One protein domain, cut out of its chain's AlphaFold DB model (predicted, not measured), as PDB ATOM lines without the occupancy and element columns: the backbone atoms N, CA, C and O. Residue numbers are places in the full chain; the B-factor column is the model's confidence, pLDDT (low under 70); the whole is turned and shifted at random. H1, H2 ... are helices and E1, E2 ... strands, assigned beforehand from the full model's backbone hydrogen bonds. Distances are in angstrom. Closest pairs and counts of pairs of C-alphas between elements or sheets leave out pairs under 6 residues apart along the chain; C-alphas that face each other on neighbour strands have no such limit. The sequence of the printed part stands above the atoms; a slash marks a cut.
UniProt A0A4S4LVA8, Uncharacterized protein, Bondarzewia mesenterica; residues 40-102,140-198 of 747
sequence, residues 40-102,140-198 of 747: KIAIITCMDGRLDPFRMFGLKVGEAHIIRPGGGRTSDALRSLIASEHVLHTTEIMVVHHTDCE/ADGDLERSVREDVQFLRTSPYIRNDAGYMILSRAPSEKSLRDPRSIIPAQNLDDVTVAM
ATOM      1  N   LYS A  40      74.455  17.235  94.477       94.56
ATOM      2  CA  LYS A  40      73.517  16.921  93.380       94.56
ATOM      3  C   LYS A  40      72.932  15.497  93.412       94.56
ATOM      4  O   LYS A  40      72.439  15.006  92.398       94.56
ATOM      5  N   ILE A  41      72.901  14.875  94.592       94.50
ATOM      6  CA  ILE A  41      72.361  13.530  94.836       94.50
ATOM      7  C   ILE A  41      70.982  13.600  95.512       94.50
ATOM      8  O   ILE A  41      70.783  14.353  96.472       94.50
ATOM      9  N   ALA A  42      70.058  12.751  95.062       96.75
ATOM     10  CA  ALA A  42      68.839  12.373  95.770       96.75
ATOM     11  C   ALA A  42      68.972  10.949  96.338       96.75
ATOM     12  O   ALA A  42      69.293  10.007  95.618       96.75
ATOM     13  N   ILE A  43      68.714  10.775  97.631       96.62
ATOM     14  CA  ILE A  43      68.792   9.489  98.332       96.62
ATOM     15  C   ILE A  43      67.383   9.035  98.686       96.62
ATOM     16  O   ILE A  43      66.639   9.772  99.330       96.62
ATOM     17  N   ILE A  44      67.040   7.809  98.306       97.44
ATOM     18  CA  ILE A  44      65.771   7.157  98.623       97.44
ATOM     19  C   ILE A  44      66.065   6.015  99.591       97.44
ATOM     20  O   ILE A  44      66.883   5.142  99.295       97.44
ATOM     21  N   THR A  45      65.425   6.009 100.758       96.00
ATOM     22  CA  THR A  45      65.577   4.919 101.734       96.00
ATOM     23  C   THR A  45      64.330   4.743 102.595       96.00
ATOM     24  O   THR A  45      63.427   5.564 102.549       96.00
ATOM     25  N   CYS A  46      64.238   3.676 103.383       95.19
ATOM     26  CA  CYS A  46      63.067   3.439 104.227       95.19
ATOM     27  C   CYS A  46      62.923   4.504 105.334       95.19
ATOM     28  O   CYS A  46      63.915   5.031 105.846       95.19
ATOM     29  N   MET A  47      61.696   4.762 105.792       95.75
ATOM     30  CA  MET A  47      61.407   5.545 107.006       95.75
ATOM     31  C   MET A  47      61.844   4.895 108.341       95.75
ATOM     32  O   MET A  47      61.609   5.468 109.399       95.75
ATOM     33  N   ASP A  48      62.494   3.725 108.320       94.25
ATOM     34  CA  ASP A  48      62.924   2.989 109.520       94.25
ATOM     35  C   ASP A  48      63.796   3.834 110.476       94.25
ATOM     36  O   ASP A  48      64.865   4.332 110.109       94.25
ATOM     37  N   GLY A  49      63.353   3.968 111.731       92.62
ATOM     38  CA  GLY A  49      64.005   4.795 112.753       92.62
ATOM     39  C   GLY A  49      65.416   4.351 113.162       92.62
ATOM     40  O   GLY A  49      66.096   5.090 113.868       92.62
ATOM     41  N   ARG A  50      65.881   3.175 112.719       91.75
ATOM     42  CA  ARG A  50      67.257   2.683 112.921       91.75
ATOM     43  C   ARG A  50      68.240   3.211 111.871       91.75
ATOM     44  O   ARG A  50      69.444   3.015 112.029       91.75
ATOM     45  N   LEU A  51      67.752   3.844 110.800       90.12
ATOM     46  CA  LEU A  51      68.588   4.422 109.746       90.12
ATOM     47  C   LEU A  51      68.816   5.922 109.984       90.12
ATOM     48  O   LEU A  51      67.868   6.714 109.990       90.12
ATOM     49  N   ASP A  52      70.092   6.293 110.079       93.06
ATOM     50  CA  ASP A  52      70.602   7.666 110.027       93.06
ATOM     51  C   ASP A  52      71.345   7.857 108.690       93.06
ATOM     52  O   ASP A  52      72.509   7.462 108.573       93.06
ATOM     53  N   PRO A  53      70.699   8.441 107.659       91.38
ATOM     54  CA  PRO A  53      71.321   8.617 106.351       91.38
ATOM     55  C   PRO A  53      72.542   9.546 106.368       91.38
ATOM     56  O   PRO A  53      73.435   9.368 105.541       91.38
ATOM     57  N   PHE A  54      72.632  10.495 107.308       91.69
ATOM     58  CA  PHE A  54      73.796  11.378 107.407       91.69
ATOM     59  C   PHE A  54      75.025  10.589 107.861       91.69
ATOM     60  O   PHE A  54      76.049  10.596 107.173       91.69
ATOM     61  N   ARG A  55      74.905   9.810 108.944       89.44
ATOM     62  CA  ARG A  55      75.996   8.936 109.418       89.44
ATOM     63  C   ARG A  55      76.282   7.769 108.467       89.44
ATOM     64  O   ARG A  55      77.441   7.383 108.332       89.44
ATOM     65  N   MET A  56      75.272   7.234 107.776       87.69
ATOM     66  CA  MET A  56      75.438   6.145 106.797       87.69
ATOM     67  C   MET A  56      76.196   6.554 105.526       87.69
ATOM     68  O   MET A  56      76.785   5.688 104.883       87.69
ATOM     69  N   PHE A  57      76.191   7.837 105.155       89.19
ATOM     70  CA  PHE A  57      76.829   8.314 103.920       89.19
ATOM     71  C   PHE A  57      77.899   9.393 104.140       89.19
ATOM     72  O   PHE A  57      78.505   9.856 103.179       89.19
ATOM     73  N   GLY A  58      78.179   9.761 105.395       90.81
ATOM     74  CA  GLY A  58      79.168  10.787 105.746       90.81
ATOM     75  C   GLY A  58      78.757  12.205 105.335       90.81
ATOM     76  O   GLY A  58      79.622  13.063 105.159       90.81
ATOM     77  N   LEU A  59      77.453  12.430 105.151       89.75
ATOM     78  CA  LEU A  59      76.890  13.674 104.631       89.75
ATOM     79  C   LEU A  59      76.899  14.777 105.687       89.75
ATOM     80  O   LEU A  59      76.658  14.538 106.872       89.75
ATOM     81  N   LYS A  60      77.055  16.009 105.217       90.62
ATOM     82  CA  LYS A  60      76.724  17.236 105.948       90.62
ATOM     83  C   LYS A  60      75.342  17.731 105.524       90.62
ATOM     84  O   LYS A  60      74.794  17.335 104.492       90.62
ATOM     85  N   VAL A  61      74.767  18.623 106.325       88.69
ATOM     86  CA  VAL A  61      73.502  19.283 105.979       88.69
ATOM     87  C   VAL A  61      73.688  20.084 104.679       88.69
ATOM     88  O   VAL A  61      74.714  20.732 104.495       88.69
ATOM     89  N   GLY A  62      72.734  19.973 103.750       89.00
ATOM     90  CA  GLY A  62      72.817  20.586 102.416       89.00
ATOM     91  C   GLY A  62      73.627  19.808 101.362       89.00
ATOM     92  O   GLY A  62      73.790  20.302 100.246       89.00
ATOM     93  N   GLU A  63      74.137  18.602 101.652       91.50
ATOM     94  CA  GLU A  63      74.889  17.815 100.652       91.50
ATOM     95  C   GLU A  63      74.006  16.971  99.722       91.50
ATOM     96  O   GLU A  63      74.292  16.918  98.525       91.50
ATOM     97  N   ALA A  64      72.916  16.380 100.219       94.94
ATOM     98  CA  ALA A  64      72.003  15.538  99.439       94.94
ATOM     99  C   ALA A  64      70.540  15.709  99.879       94.94
ATOM    100  O   ALA A  64      70.267  16.018 101.042       94.94
ATOM    101  N   HIS A  65      69.594  15.441  98.975       96.06
ATOM    102  CA  HIS A  65      68.198  15.218  99.362       96.06
ATOM    103  C   HIS A  65      68.019  13.820  99.946       96.06
ATOM    104  O   HIS A  65      68.627  12.864  99.472       96.06
ATOM    105  N   ILE A  66      67.161  13.692 100.958       96.44
ATOM    106  CA  ILE A  66      66.893  12.431 101.656       96.44
ATOM    107  C   ILE A  66      65.376  12.232 101.694       96.44
ATOM    108  O   ILE A  66      64.668  12.876 102.468       96.44
ATOM    109  N   ILE A  67      64.875  11.352 100.831       97.31
ATOM    110  CA  ILE A  67      63.457  11.031 100.659       97.31
ATOM    111  C   ILE A  67      63.215   9.676 101.336       97.31
ATOM    112  O   ILE A  67      63.923   8.707 101.058       97.31
ATOM    113  N   ARG A  68      62.253   9.614 102.267       96.94
ATOM    114  CA  ARG A  68      62.064   8.451 103.156       96.94
ATOM    115  C   ARG A  68      60.666   7.811 103.069       96.94
ATOM    116  O   ARG A  68      59.907   7.938 104.027       96.94
ATOM    117  N   PRO A  69      60.309   7.166 101.942       95.31
ATOM    118  CA  PRO A  69      59.040   6.450 101.775       95.31
ATOM    119  C   PRO A  69      58.946   5.173 102.633       95.31
ATOM    120  O   PRO A  69      59.925   4.707 103.236       95.31
ATOM    121  N   GLY A  70      57.763   4.552 102.624       93.62
ATOM    122  CA  GLY A  70      57.573   3.182 103.112       93.62
ATOM    123  C   GLY A  70      58.472   2.190 102.363       93.62
ATOM    124  O   GLY A  70      58.624   2.276 101.146       93.62
ATOM    125  N   GLY A  71      59.156   1.298 103.087       92.25
ATOM    126  CA  GLY A  71      60.086   0.291 102.540       92.25
ATOM    127  C   GLY A  71      61.350   0.814 101.826       92.25
ATOM    128  O   GLY A  71      62.309   0.061 101.677       92.25
ATOM    129  N   GLY A  72      61.389   2.089 101.427       94.38
ATOM    130  CA  GLY A  72      62.340   2.631 100.446       94.38
ATOM    131  C   GLY A  72      61.788   2.717  99.013       94.38
ATOM    132  O   GLY A  72      62.523   3.130  98.120       94.38
ATOM    133  N   ARG A  73      60.506   2.377  98.797       95.12
ATOM    134  CA  ARG A  73      59.888   2.225  97.467       95.12
ATOM    135  C   ARG A  73      59.899   3.530  96.665       95.12
ATOM    136  O   ARG A  73      59.458   4.585  97.119       95.12
ATOM    137  N   THR A  74      60.395   3.452  95.437       95.38
ATOM    138  CA  THR A  74      60.703   4.614  94.586       95.38
ATOM    139  C   THR A  74      59.479   5.218  93.902       95.38
ATOM    140  O   THR A  74      59.484   6.398  93.556       95.38
ATOM    141  N   SER A  75      58.412   4.433  93.772       93.81
ATOM    142  CA  SER A  75      57.071   4.837  93.336       93.81
ATOM    143  C   SER A  75      56.448   5.906  94.242       93.81
ATOM    144  O   SER A  75      55.998   6.937  93.751       93.81
ATOM    145  N   ASP A  76      56.485   5.701  95.561       94.81
ATOM    146  CA  ASP A  76      56.011   6.654  96.578       94.81
ATOM    147  C   ASP A  76      56.914   7.906  96.628       94.81
ATOM    148  O   ASP A  76      56.454   9.048  96.698       94.81
ATOM    149  N   ALA A  77      58.226   7.714  96.445       96.56
ATOM    150  CA  ALA A  77      59.181   8.813  96.314       96.56
ATOM    151  C   ALA A  77      59.041   9.638  95.013       96.56
ATOM    152  O   ALA A  77      59.572  10.752  94.962       96.56
ATOM    153  N   LEU A  78      58.347   9.145  93.974       95.88
ATOM    154  CA  LEU A  78      58.401   9.690  92.608       95.88
ATOM    155  C   LEU A  78      58.077  11.189  92.532       95.88
ATOM    156  O   LEU A  78      58.823  11.947  91.914       95.88
ATOM    157  N   ARG A  79      57.015  11.645  93.209       96.62
ATOM    158  CA  ARG A  79      56.632  13.072  93.238       96.62
ATOM    159  C   ARG A  79      57.770  13.963  93.753       96.62
ATOM    160  O   ARG A  79      58.002  15.047  93.223       96.62
ATOM    161  N   SER A  80      58.476  13.500  94.781       97.25
ATOM    162  CA  SER A  80      59.589  14.219  95.407       97.25
ATOM    163  C   SER A  80      60.867  14.146  94.563       97.25
ATOM    164  O   SER A  80      61.633  15.107  94.536       97.25
ATOM    165  N   LEU A  81      61.081  13.046  93.832       96.25
ATOM    166  CA  LEU A  81      62.199  12.893  92.894       96.25
ATOM    167  C   LEU A  81      62.074  13.827  91.692       96.25
ATOM    168  O   LEU A  81      63.048  14.487  91.347       96.25
ATOM    169  N   ILE A  82      60.877  13.952  91.113       96.38
ATOM    170  CA  ILE A  82      60.620  14.871  89.994       96.38
ATOM    171  C   ILE A  82      60.947  16.318  90.406       96.38
ATOM    172  O   ILE A  82      61.625  17.035  89.674       96.38
ATOM    173  N   ALA A  83      60.546  16.741  91.610       96.12
ATOM    174  CA  ALA A  83      60.927  18.051  92.141       96.12
ATOM    175  C   ALA A  83      62.449  18.166  92.378       96.12
ATOM    176  O   ALA A  83      63.067  19.153  91.978       96.12
ATOM    177  N   SER A  84      63.068  17.144  92.978       95.44
ATOM    178  CA  SER A  84      64.517  17.090  93.219       95.44
ATOM    179  C   SER A  84      65.339  17.243  91.933       95.44
ATOM    180  O   SER A  84      66.323  17.980  91.911       95.44
ATOM    181  N   GLU A  85      64.939  16.558  90.865       94.50
ATOM    182  CA  GLU A  85      65.666  16.480  89.600       94.50
ATOM    183  C   GLU A  85      65.415  17.696  88.699       94.50
ATOM    184  O   GLU A  85      66.364  18.321  88.224       94.50
ATOM    185  N   HIS A  86      64.151  18.073  88.486       94.44
ATOM    186  CA  HIS A  86      63.800  19.111  87.507       94.44
ATOM    187  C   HIS A  86      63.790  20.524  88.099       94.44
ATOM    188  O   HIS A  86      64.115  21.468  87.383       94.44
ATOM    189  N   VAL A  87      63.473  20.680  89.391       94.25
ATOM    190  CA  VAL A  87      63.401  21.998  90.063       94.25
ATOM    191  C   VAL A  87      64.659  22.304  90.879       94.25
ATOM    192  O   VAL A  87      65.062  23.457  90.954       94.25
ATOM    193  N   LEU A  88      65.289  21.287  91.484       94.69
ATOM    194  CA  LEU A  88      66.465  21.446  92.362       94.69
ATOM    195  C   LEU A  88      67.747  20.793  91.795       94.69
ATOM    196  O   LEU A  88      68.810  20.773  92.429       94.69
ATOM    197  N   HIS A  89      67.654  20.320  90.551       93.62
ATOM    198  CA  HIS A  89      68.764  19.932  89.684       93.62
ATOM    199  C   HIS A  89      69.659  18.793  90.207       93.62
ATOM    200  O   HIS A  89      70.854  18.786  89.911       93.62
ATOM    201  N   THR A  90      69.126  17.814  90.951       95.06
ATOM    202  CA  THR A  90      69.874  16.568  91.223       95.06
ATOM    203  C   THR A  90      70.123  15.771  89.943       95.06
ATOM    204  O   THR A  90      69.230  15.649  89.110       95.06
ATOM    205  N   THR A  91      71.319  15.199  89.809       94.06
ATOM    206  CA  THR A  91      71.771  14.406  88.649       94.06
ATOM    207  C   THR A  91      72.011  12.933  88.976       94.06
ATOM    208  O   THR A  91      72.184  12.122  88.069       94.06
ATOM    209  N   GLU A  92      72.036  12.565  90.257       94.69
ATOM    210  CA  GLU A  92      72.208  11.183  90.707       94.69
ATOM    211  C   GLU A  92      71.122  10.788  91.710       94.69
ATOM    212  O   GLU A  92      70.743  11.573  92.582       94.69
ATOM    213  N   ILE A  93      70.643   9.550  91.601       95.56
ATOM    214  CA  ILE A  93      69.653   8.933  92.479       95.56
ATOM    215  C   ILE A  93      70.283   7.686  93.114       95.56
ATOM    216  O   ILE A  93      70.751   6.781  92.422       95.56
ATOM    217  N   MET A  94      70.276   7.610  94.443       95.00
ATOM    218  CA  MET A  94      70.713   6.430  95.190       95.00
ATOM    219  C   MET A  94      69.516   5.739  95.850       95.00
ATOM    220  O   MET A  94      68.841   6.339  96.684       95.00
ATOM    221  N   VAL A  95      69.286   4.466  95.517       95.69
ATOM    222  CA  VAL A  95      68.219   3.635  96.102       95.69
ATOM    223  C   VAL A  95      68.814   2.717  97.170       95.69
ATOM    224  O   VAL A  95      69.693   1.900  96.880       95.69
ATOM    225  N   VAL A  96      68.345   2.864  98.413       93.88
ATOM    226  CA  VAL A  96      68.922   2.226  99.606       93.88
ATOM    227  C   VAL A  96      67.851   1.473 100.393       93.88
ATOM    228  O   VAL A  96      67.142   2.058 101.215       93.88
ATOM    229  N   HIS A  97      67.767   0.158 100.205       93.62
ATOM    230  CA  HIS A  97      66.949  -0.703 101.065       93.62
ATOM    231  C   HIS A  97      67.798  -1.303 102.199       93.62
ATOM    232  O   HIS A  97      69.034  -1.258 102.196       93.62
ATOM    233  N   HIS A  98      67.134  -1.855 103.214       92.25
ATOM    234  CA  HIS A  98      67.797  -2.426 104.382       92.25
ATOM    235  C   HIS A  98      67.195  -3.772 104.777       92.25
ATOM    236  O   HIS A  98      66.007  -4.027 104.606       92.25
ATOM    237  N   THR A  99      68.046  -4.641 105.319       89.62
ATOM    238  CA  THR A  99      67.623  -5.920 105.895       89.62
ATOM    239  C   THR A  99      66.761  -5.695 107.131       89.62
ATOM    240  O   THR A  99      66.938  -4.684 107.813       89.62
ATOM    241  N   ASP A 100      65.911  -6.676 107.454       89.50
ATOM    242  CA  ASP A 100      65.008  -6.631 108.615       89.50
ATOM    243  C   ASP A 100      63.999  -5.468 108.534       89.50
ATOM    244  O   ASP A 100      63.694  -4.813 109.526       89.50
ATOM    245  N   CYS A 101      63.516  -5.159 107.324       90.88
ATOM    246  CA  CYS A 101      62.522  -4.114 107.104       90.88
ATOM    247  C   CYS A 101      61.116  -4.600 107.471       90.88
ATOM    248  O   CYS A 101      60.696  -5.672 107.047       90.88
ATOM    249  N   GLU A 102      60.350  -3.784 108.195       90.44
ATOM    250  CA  GLU A 102      58.957  -4.095 108.553       90.44
ATOM    251  C   GLU A 102      58.045  -4.251 107.317       90.44
ATOM    252  O   GLU A 102      57.107  -5.044 107.335       90.44
ATOM    253  N   ALA A 140      57.797  -8.176  98.964       84.19
ATOM    254  CA  ALA A 140      57.345  -9.557  98.806       84.19
ATOM    255  C   ALA A 140      58.510 -10.567  98.750       84.19
ATOM    256  O   ALA A 140      59.635 -10.236  98.367       84.19
ATOM    257  N   ASP A 141      58.230 -11.804  99.174       77.75
ATOM    258  CA  ASP A 141      59.165 -12.942  99.278       77.75
ATOM    259  C   ASP A 141      60.447 -12.706 100.111       77.75
ATOM    260  O   ASP A 141      61.277 -13.605 100.262       77.75
ATOM    261  N   GLY A 142      60.632 -11.509 100.679       75.00
ATOM    262  CA  GLY A 142      61.848 -11.106 101.380       75.00
ATOM    263  C   GLY A 142      63.072 -10.884 100.476       75.00
ATOM    264  O   GLY A 142      64.169 -10.674 101.003       75.00
ATOM    265  N   ASP A 143      62.927 -10.903  99.143       83.44
ATOM    266  CA  ASP A 143      64.044 -10.649  98.220       83.44
ATOM    267  C   ASP A 143      64.329  -9.144  98.099       83.44
ATOM    268  O   ASP A 143      63.850  -8.408  97.231       83.44
ATOM    269  N   LEU A 144      65.175  -8.692  99.016       87.44
ATOM    270  CA  LEU A 144      65.602  -7.310  99.123       87.44
ATOM    271  C   LEU A 144      66.413  -6.839  97.902       87.44
ATOM    272  O   LEU A 144      66.271  -5.689  97.486       87.44
ATOM    273  N   GLU A 145      67.223  -7.709  97.287       86.62
ATOM    274  CA  GLU A 145      67.995  -7.367  96.081       86.62
ATOM    275  C   GLU A 145      67.090  -7.227  94.854       86.62
ATOM    276  O   GLU A 145      67.318  -6.352  94.013       86.62
ATOM    277  N   ARG A 146      66.052  -8.063  94.755       89.19
ATOM    278  CA  ARG A 146      64.989  -7.919  93.761       89.19
ATOM    279  C   ARG A 146      64.215  -6.622  93.950       89.19
ATOM    280  O   ARG A 146      64.080  -5.897  92.970       89.19
ATOM    281  N   SER A 147      63.789  -6.291  95.170       91.62
ATOM    282  CA  SER A 147      62.988  -5.080  95.407       91.62
ATOM    283  C   SER A 147      63.688  -3.796  94.935       91.62
ATOM    284  O   SER A 147      63.077  -3.015  94.213       91.62
ATOM    285  N   VAL A 148      64.991  -3.631  95.220       92.25
ATOM    286  CA  VAL A 148      65.782  -2.489  94.716       92.25
ATOM    287  C   VAL A 148      65.950  -2.540  93.196       92.25
ATOM    288  O   VAL A 148      65.954  -1.502  92.539       92.25
ATOM    289  N   ARG A 149      66.099  -3.733  92.608       91.38
ATOM    290  CA  ARG A 149      66.240  -3.892  91.153       91.38
ATOM    291  C   ARG A 149      64.960  -3.504  90.414       91.38
ATOM    292  O   ARG A 149      65.052  -2.848  89.384       91.38
ATOM    293  N   GLU A 150      63.800  -3.874  90.951       92.94
ATOM    294  CA  GLU A 150      62.483  -3.474  90.442       92.94
ATOM    295  C   GLU A 150      62.265  -1.964  90.587       92.94
ATOM    296  O   GLU A 150      61.848  -1.323  89.629       92.94
ATOM    297  N   ASP A 151      62.633  -1.380  91.728       95.00
ATOM    298  CA  ASP A 151      62.568   0.066  91.976       95.00
ATOM    299  C   ASP A 151      63.481   0.884  91.036       95.00
ATOM    300  O   ASP A 151      63.065   1.872  90.430       95.00
ATOM    301  N   VAL A 152      64.726   0.449  90.830       93.75
ATOM    302  CA  VAL A 152      65.635   1.098  89.868       93.75
ATOM    303  C   VAL A 152      65.181   0.881  88.426       93.75
ATOM    304  O   VAL A 152      65.363   1.768  87.590       93.75
ATOM    305  N   GLN A 153      64.575  -0.265  88.111       93.81
ATOM    306  CA  GLN A 153      63.966  -0.487  86.802       93.81
ATOM    307  C   GLN A 153      62.769   0.447  86.589       93.81
ATOM    308  O   GLN A 153      62.711   1.079  85.539       93.81
ATOM    309  N   PHE A 154      61.887   0.598  87.583       95.00
ATOM    310  CA  PHE A 154      60.758   1.530  87.562       95.00
ATOM    311  C   PHE A 154      61.219   2.957  87.243       95.00
ATOM    312  O   PHE A 154      60.744   3.533  86.262       95.00
ATOM    313  N   LEU A 155      62.206   3.485  87.981       94.94
ATOM    314  CA  LEU A 155      62.762   4.817  87.717       94.94
ATOM    315  C   LEU A 155      63.357   4.930  86.303       94.94
ATOM    316  O   LEU A 155      63.037   5.876  85.591       94.94
ATOM    317  N   ARG A 156      64.133   3.937  85.851       92.50
ATOM    318  CA  ARG A 156      64.710   3.904  84.489       92.50
ATOM    319  C   ARG A 156      63.681   3.763  83.364       92.50
ATOM    320  O   ARG A 156      64.006   4.051  82.218       92.50
ATOM    321  N   THR A 157      62.473   3.288  83.664       94.75
ATOM    322  CA  THR A 157      61.342   3.245  82.720       94.75
ATOM    323  C   THR A 157      60.391   4.435  82.859       94.75
ATOM    324  O   THR A 157      59.469   4.568  82.056       94.75
ATOM    325  N   SER A 158      60.587   5.293  83.863       94.88
ATOM    326  CA  SER A 158      59.713   6.430  84.133       94.88
ATOM    327  C   SER A 158      59.980   7.560  83.133       94.88
ATOM    328  O   SER A 158      61.098   8.069  83.093       94.88
ATOM    329  N   PRO A 159      58.973   8.039  82.377       95.50
ATOM    330  CA  PRO A 159      59.144   9.179  81.471       95.50
ATOM    331  C   PRO A 159      59.349  10.511  82.215       95.50
ATOM    332  O   PRO A 159      59.600  11.531  81.582       95.50
ATOM    333  N   TYR A 160      59.213  10.508  83.546       94.81
ATOM    334  CA  TYR A 160      59.379  11.676  84.411       94.81
ATOM    335  C   TYR A 160      60.777  11.787  85.034       94.81
ATOM    336  O   TYR A 160      61.069  12.807  85.653       94.81
ATOM    337  N   ILE A 161      61.614  10.751  84.906       94.69
ATOM    338  CA  ILE A 161      62.995  10.743  85.401       94.69
ATOM    339  C   ILE A 161      63.953  10.865  84.213       94.69
ATOM    340  O   ILE A 161      63.659  10.377  83.118       94.69
ATOM    341  N   ARG A 162      65.101  11.523  84.384       89.50
ATOM    342  CA  ARG A 162      66.053  11.689  83.281       89.50
ATOM    343  C   ARG A 162      66.747  10.375  82.912       89.50
ATOM    344  O   ARG A 162      67.234   9.623  83.756       89.50
ATOM    345  N   ASN A 163      66.898  10.158  81.605       84.25
ATOM    346  CA  ASN A 163      67.642   9.020  81.052       84.25
ATOM    347  C   ASN A 163      69.159   9.079  81.328       84.25
ATOM    348  O   ASN A 163      69.828   8.054  81.223       84.25
ATOM    349  N   ASP A 164      69.703  10.256  81.654       80.38
ATOM    350  CA  ASP A 164      71.115  10.463  82.005       80.38
ATOM    351  C   ASP A 164      71.377  10.512  83.523       80.38
ATOM    352  O   ASP A 164      72.520  10.721  83.931       80.38
ATOM    353  N   ALA A 165      70.359  10.281  84.362       77.44
ATOM    354  CA  ALA A 165      70.529  10.204  85.809       77.44
ATOM    355  C   ALA A 165      71.429   9.020  86.219       77.44
ATOM    356  O   ALA A 165      71.275   7.892  85.737       77.44
ATOM    357  N   GLY A 166      72.358   9.254  87.149       77.31
ATOM    358  CA  GLY A 166      73.142   8.183  87.777       77.31
ATOM    359  C   GLY A 166      72.289   7.369  88.758       77.31
ATOM    360  O   GLY A 166      71.485   7.943  89.483       77.31
ATOM    361  N   TYR A 167      72.468   6.043  88.816       78.88
ATOM    362  CA  TYR A 167      71.657   5.144  89.661       78.88
ATOM    363  C   TYR A 167      72.518   4.270  90.582       78.88
ATOM    364  O   TYR A 167      72.944   3.186  90.173       78.88
ATOM    365  N   MET A 168      72.752   4.693  91.826       79.38
ATOM    366  CA  MET A 168      73.497   3.884  92.805       79.38
ATOM    367  C   MET A 168      72.565   2.927  93.569       79.38
ATOM    368  O   MET A 168      71.507   3.321  94.055       79.38
ATOM    369  N   ILE A 169      72.966   1.655  93.670       80.81
ATOM    370  CA  ILE A 169      72.183   0.561  94.267       80.81
ATOM    371  C   ILE A 169      72.821   0.120  95.579       80.81
ATOM    372  O   ILE A 169      73.956  -0.356  95.577       80.81
ATOM    373  N   LEU A 170      72.066   0.182  96.678       73.06
ATOM    374  CA  LEU A 170      72.441  -0.413  97.958       73.06
ATOM    375  C   LEU A 170      71.288  -1.270  98.500       73.06
ATOM    376  O   LEU A 170      70.353  -0.776  99.121       73.06
ATOM    377  N   SER A 171      71.378  -2.588  98.310       67.31
ATOM    378  CA  SER A 171      70.436  -3.567  98.884       67.31
ATOM    379  C   SER A 171      70.625  -3.798 100.386       67.31
ATOM    380  O   SER A 171      69.889  -4.573 100.993       67.31
ATOM    381  N   ARG A 172      71.624  -3.166 101.008       64.19
ATOM    382  CA  ARG A 172      71.894  -3.300 102.436       64.19
ATOM    383  C   ARG A 172      72.474  -2.013 102.998       64.19
ATOM    384  O   ARG A 172      73.613  -1.669 102.693       64.19
ATOM    385  N   ALA A 173      71.720  -1.365 103.885       53.75
ATOM    386  CA  ALA A 173      72.240  -0.319 104.758       53.75
ATOM    387  C   ALA A 173      73.582  -0.765 105.389       53.75
ATOM    388  O   ALA A 173      73.625  -1.814 106.048       53.75
ATOM    389  N   PRO A 174      74.688  -0.029 105.170       46.81
ATOM    390  CA  PRO A 174      75.990  -0.404 105.702       46.81
ATOM    391  C   PRO A 174      75.953  -0.405 107.230       46.81
ATOM    392  O   PRO A 174      75.679   0.609 107.866       46.81
ATOM    393  N   SER A 175      76.267  -1.553 107.836       45.47
ATOM    394  CA  SER A 175      76.432  -1.618 109.292       45.47
ATOM    395  C   SER A 175      77.536  -0.660 109.753       45.47
ATOM    396  O   SER A 175      78.486  -0.393 109.017       45.47
ATOM    397  N   GLU A 176      77.484  -0.226 111.010       45.78
ATOM    398  CA  GLU A 176      78.436   0.719 111.622       45.78
ATOM    399  C   GLU A 176      79.923   0.265 111.581       45.78
ATOM    400  O   GLU A 176      80.856   1.039 111.816       45.78
ATOM    401  N   LYS A 177      80.165  -1.015 111.263       36.22
ATOM    402  CA  LYS A 177      81.496  -1.583 110.984       36.22
ATOM    403  C   LYS A 177      81.875  -1.530 109.499       36.22
ATOM    404  O   LYS A 177      83.053  -1.382 109.195       36.22
ATOM    405  N   SER A 178      80.899  -1.621 108.594       39.72
ATOM    406  CA  SER A 178      81.081  -1.535 107.137       39.72
ATOM    407  C   SER A 178      81.430  -0.118 106.677       39.72
ATOM    408  O   SER A 178      82.245   0.040 105.775       39.72
ATOM    409  N   LEU A 179      80.900   0.907 107.358       40.59
ATOM    410  CA  LEU A 179      81.204   2.332 107.129       40.59
ATOM    411  C   LEU A 179      82.689   2.709 107.291       40.59
ATOM    412  O   LEU A 179      83.081   3.841 107.028       40.59
ATOM    413  N   ARG A 180      83.525   1.774 107.756       33.66
ATOM    414  CA  ARG A 180      84.950   1.982 108.035       33.66
ATOM    415  C   ARG A 180      85.861   1.439 106.924       33.66
ATOM    416  O   ARG A 180      87.071   1.621 107.025       33.66
ATOM    417  N   ASP A 181      85.306   0.808 105.880       31.16
ATOM    418  CA  ASP A 181      86.044   0.407 104.673       31.16
ATOM    419  C   ASP A 181      85.499   1.141 103.424       31.16
ATOM    420  O   ASP A 181      84.455   0.757 102.879       31.16
ATOM    421  N   PRO A 182      86.193   2.194 102.942       33.97
ATOM    422  CA  PRO A 182      85.736   3.019 101.821       33.97
ATOM    423  C   PRO A 182      85.769   2.304 100.457       33.97
ATOM    424  O   PRO A 182      85.477   2.923  99.440       33.97
ATOM    425  N   ARG A 183      86.106   1.006 100.403       30.58
ATOM    426  CA  ARG A 183      86.047   0.185  99.178       30.58
ATOM    427  C   ARG A 183      84.661  -0.383  98.852       30.58
ATOM    428  O   ARG A 183      84.513  -1.038  97.827       30.58
ATOM    429  N   SER A 184      83.667  -0.181  99.717       30.59
ATOM    430  CA  SER A 184      82.314  -0.744  99.548       30.59
ATOM    431  C   SER A 184      81.354   0.110  98.704       30.59
ATOM    432  O   SER A 184      80.235  -0.324  98.446       30.59
ATOM    433  N   ILE A 185      81.781   1.292  98.250       33.34
ATOM    434  CA  ILE A 185      80.985   2.200  97.414       33.34
ATOM    435  C   ILE A 185      81.429   2.039  95.955       33.34
ATOM    436  O   ILE A 185      82.578   2.328  95.621       33.34
ATOM    437  N   ILE A 186      80.521   1.582  95.089       28.27
ATOM    438  CA  ILE A 186      80.754   1.446  93.645       28.27
ATOM    439  C   ILE A 186      79.824   2.430  92.920       28.27
ATOM    440  O   ILE A 186      78.610   2.216  92.939       28.27
ATOM    441  N   PRO A 187      80.348   3.485  92.267       29.66
ATOM    442  CA  PRO A 187      79.521   4.378  91.468       29.66
ATOM    443  C   PRO A 187      79.047   3.655  90.201       29.66
ATOM    444  O   PRO A 187      79.829   2.997  89.511       29.66
ATOM    445  N   ALA A 188      77.767   3.801  89.865       32.72
ATOM    446  CA  ALA A 188      77.169   3.195  88.678       32.72
ATOM    447  C   ALA A 188      77.476   4.009  87.407       32.72
ATOM    448  O   ALA A 188      76.583   4.592  86.792       32.72
ATOM    449  N   GLN A 189      78.750   4.062  87.021       34.56
ATOM    450  CA  GLN A 189      79.178   4.691  85.771       34.56
ATOM    451  C   GLN A 189      78.977   3.755  84.569       34.56
ATOM    452  O   GLN A 189      79.087   2.533  84.682       34.56
ATOM    453  N   ASN A 190      78.760   4.338  83.387       35.38
ATOM    454  CA  ASN A 190      78.978   3.638  82.122       35.38
ATOM    455  C   ASN A 190      80.494   3.460  81.916       35.38
ATOM    456  O   ASN A 190      81.163   4.332  81.358       35.38
ATOM    457  N   LEU A 191      81.054   2.349  82.409       41.75
ATOM    458  CA  LEU A 191      82.457   1.990  82.180       41.75
ATOM    459  C   LEU A 191      82.668   1.457  80.755       41.75
ATOM    460  O   LEU A 191      82.763   0.253  80.546       41.75
ATOM    461  N   ASP A 192      82.823   2.383  79.815       42.41
ATOM    462  CA  ASP A 192      83.566   2.156  78.570       42.41
ATOM    463  C   ASP A 192      84.624   3.273  78.401       42.41
ATOM    464  O   ASP A 192      85.827   2.993  78.354       42.41
ATOM    465  N   ASP A 193      84.219   4.549  78.468       41.22
ATOM    466  CA  ASP A 193      85.120   5.693  78.232       41.22
ATOM    467  C   ASP A 193      86.139   5.972  79.352       41.22
ATOM    468  O   ASP A 193      87.270   6.354  79.058       41.22
ATOM    469  N   VAL A 194      85.806   5.784  80.636       38.38
ATOM    470  CA  VAL A 194      86.697   6.197  81.751       38.38
ATOM    471  C   VAL A 194      88.000   5.389  81.775       38.38
ATOM    472  O   VAL A 194      89.081   5.937  81.993       38.38
ATOM    473  N   THR A 195      87.925   4.091  81.481       40.72
ATOM    474  CA  THR A 195      89.095   3.217  81.305       40.72
ATOM    475  C   THR A 195      89.944   3.615  80.104       40.72
ATOM    476  O   THR A 195      91.170   3.603  80.204       40.72
ATOM    477  N   VAL A 196      89.323   4.017  78.991       43.91
ATOM    478  CA  VAL A 196      90.038   4.493  77.798       43.91
ATOM    479  C   VAL A 196      90.698   5.844  78.076       43.91
ATOM    480  O   VAL A 196      91.880   6.008  77.788       43.91
ATOM    481  N   ALA A 197      89.997   6.777  78.722       39.56
ATOM    482  CA  ALA A 197      90.523   8.080  79.116       39.56
ATOM    483  C   ALA A 197      91.687   7.961  80.113       39.56
ATOM    484  O   ALA A 197      92.709   8.620  79.933       39.56
ATOM    485  N   MET A 198      91.588   7.091  81.125       40.44
ATOM    486  CA  MET A 198      92.667   6.900  82.101       40.44
ATOM    487  C   MET A 198      93.876   6.170  81.493       40.44
ATOM    488  O   MET A 198      95.013   6.543  81.777       40.44
TER     489      MET A 198
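This is residues 40 to 102 and 140 to 198 of the 747 residues of an uncharacterized protein of Bondarzewia mesenterica (UniProt A0A4S4LVA8). Look for a four-stranded parallel sheet in two layers, with helices H2 and H3 covering one face. H1 only grazes the sheet, and a long stretch without named elements, residues 171 to 192, leads to H4; residues 191 to 198 stick out. You have 122 printed residues, under half in named elements, ordered E1 H1 E2 H2 E3 H3 E4 H4. The class is mixed, helices and strands; the whole is compact, with a radius of gyration of the C-alphas of 14.5 A and spans of 41 by 34 by 33 A.

Across the sheet you meet E2, residues 64 to 67, E1, 41 to 45, E3, 92 to 96, and E4, 166 to 170. Within hydrogen-bond range are N 65 and O 41, 3.0 A, N 42 and O 92, 2.8 A, and N 93 and O 166, 2.8 A. H2, residues 74 to 87, has a height over the sheet of 9.7 A; H3, residues 144 to 157, on the same face, 9.5 A. They touch at a steep tilt of 43 degrees, closest at C-alphas 74 and 151, 5.6 A, through residues 74 to 75 and 151 to 155 alone. E1, H1 (residues 53 to 57) and E2 form a strand-helix-strand unit, parallel neighbours joined through a helix, with a right-handed crossover; E2, H2, E3 form a split one, E1 between its strands, also right-handed. H4, residues 193 to 198, is not on the sheet. Every O i to N i+4 pair is within range in H1, H3 and H4; H2 has 8 of 10.

Find C-alpha 41 at (72.361, 13.530, 94.836), where E1 begins. H2 spans 18.2 A, H3 20.0 A. H4 ends at (92.667, 6.900, 82.101).

Residues 103 to 139 are cut out, leaving 11.3 A between C-alphas 102 and 140. The link E4 to H4 is long; residues 171 to 198 have pLDDT under 70.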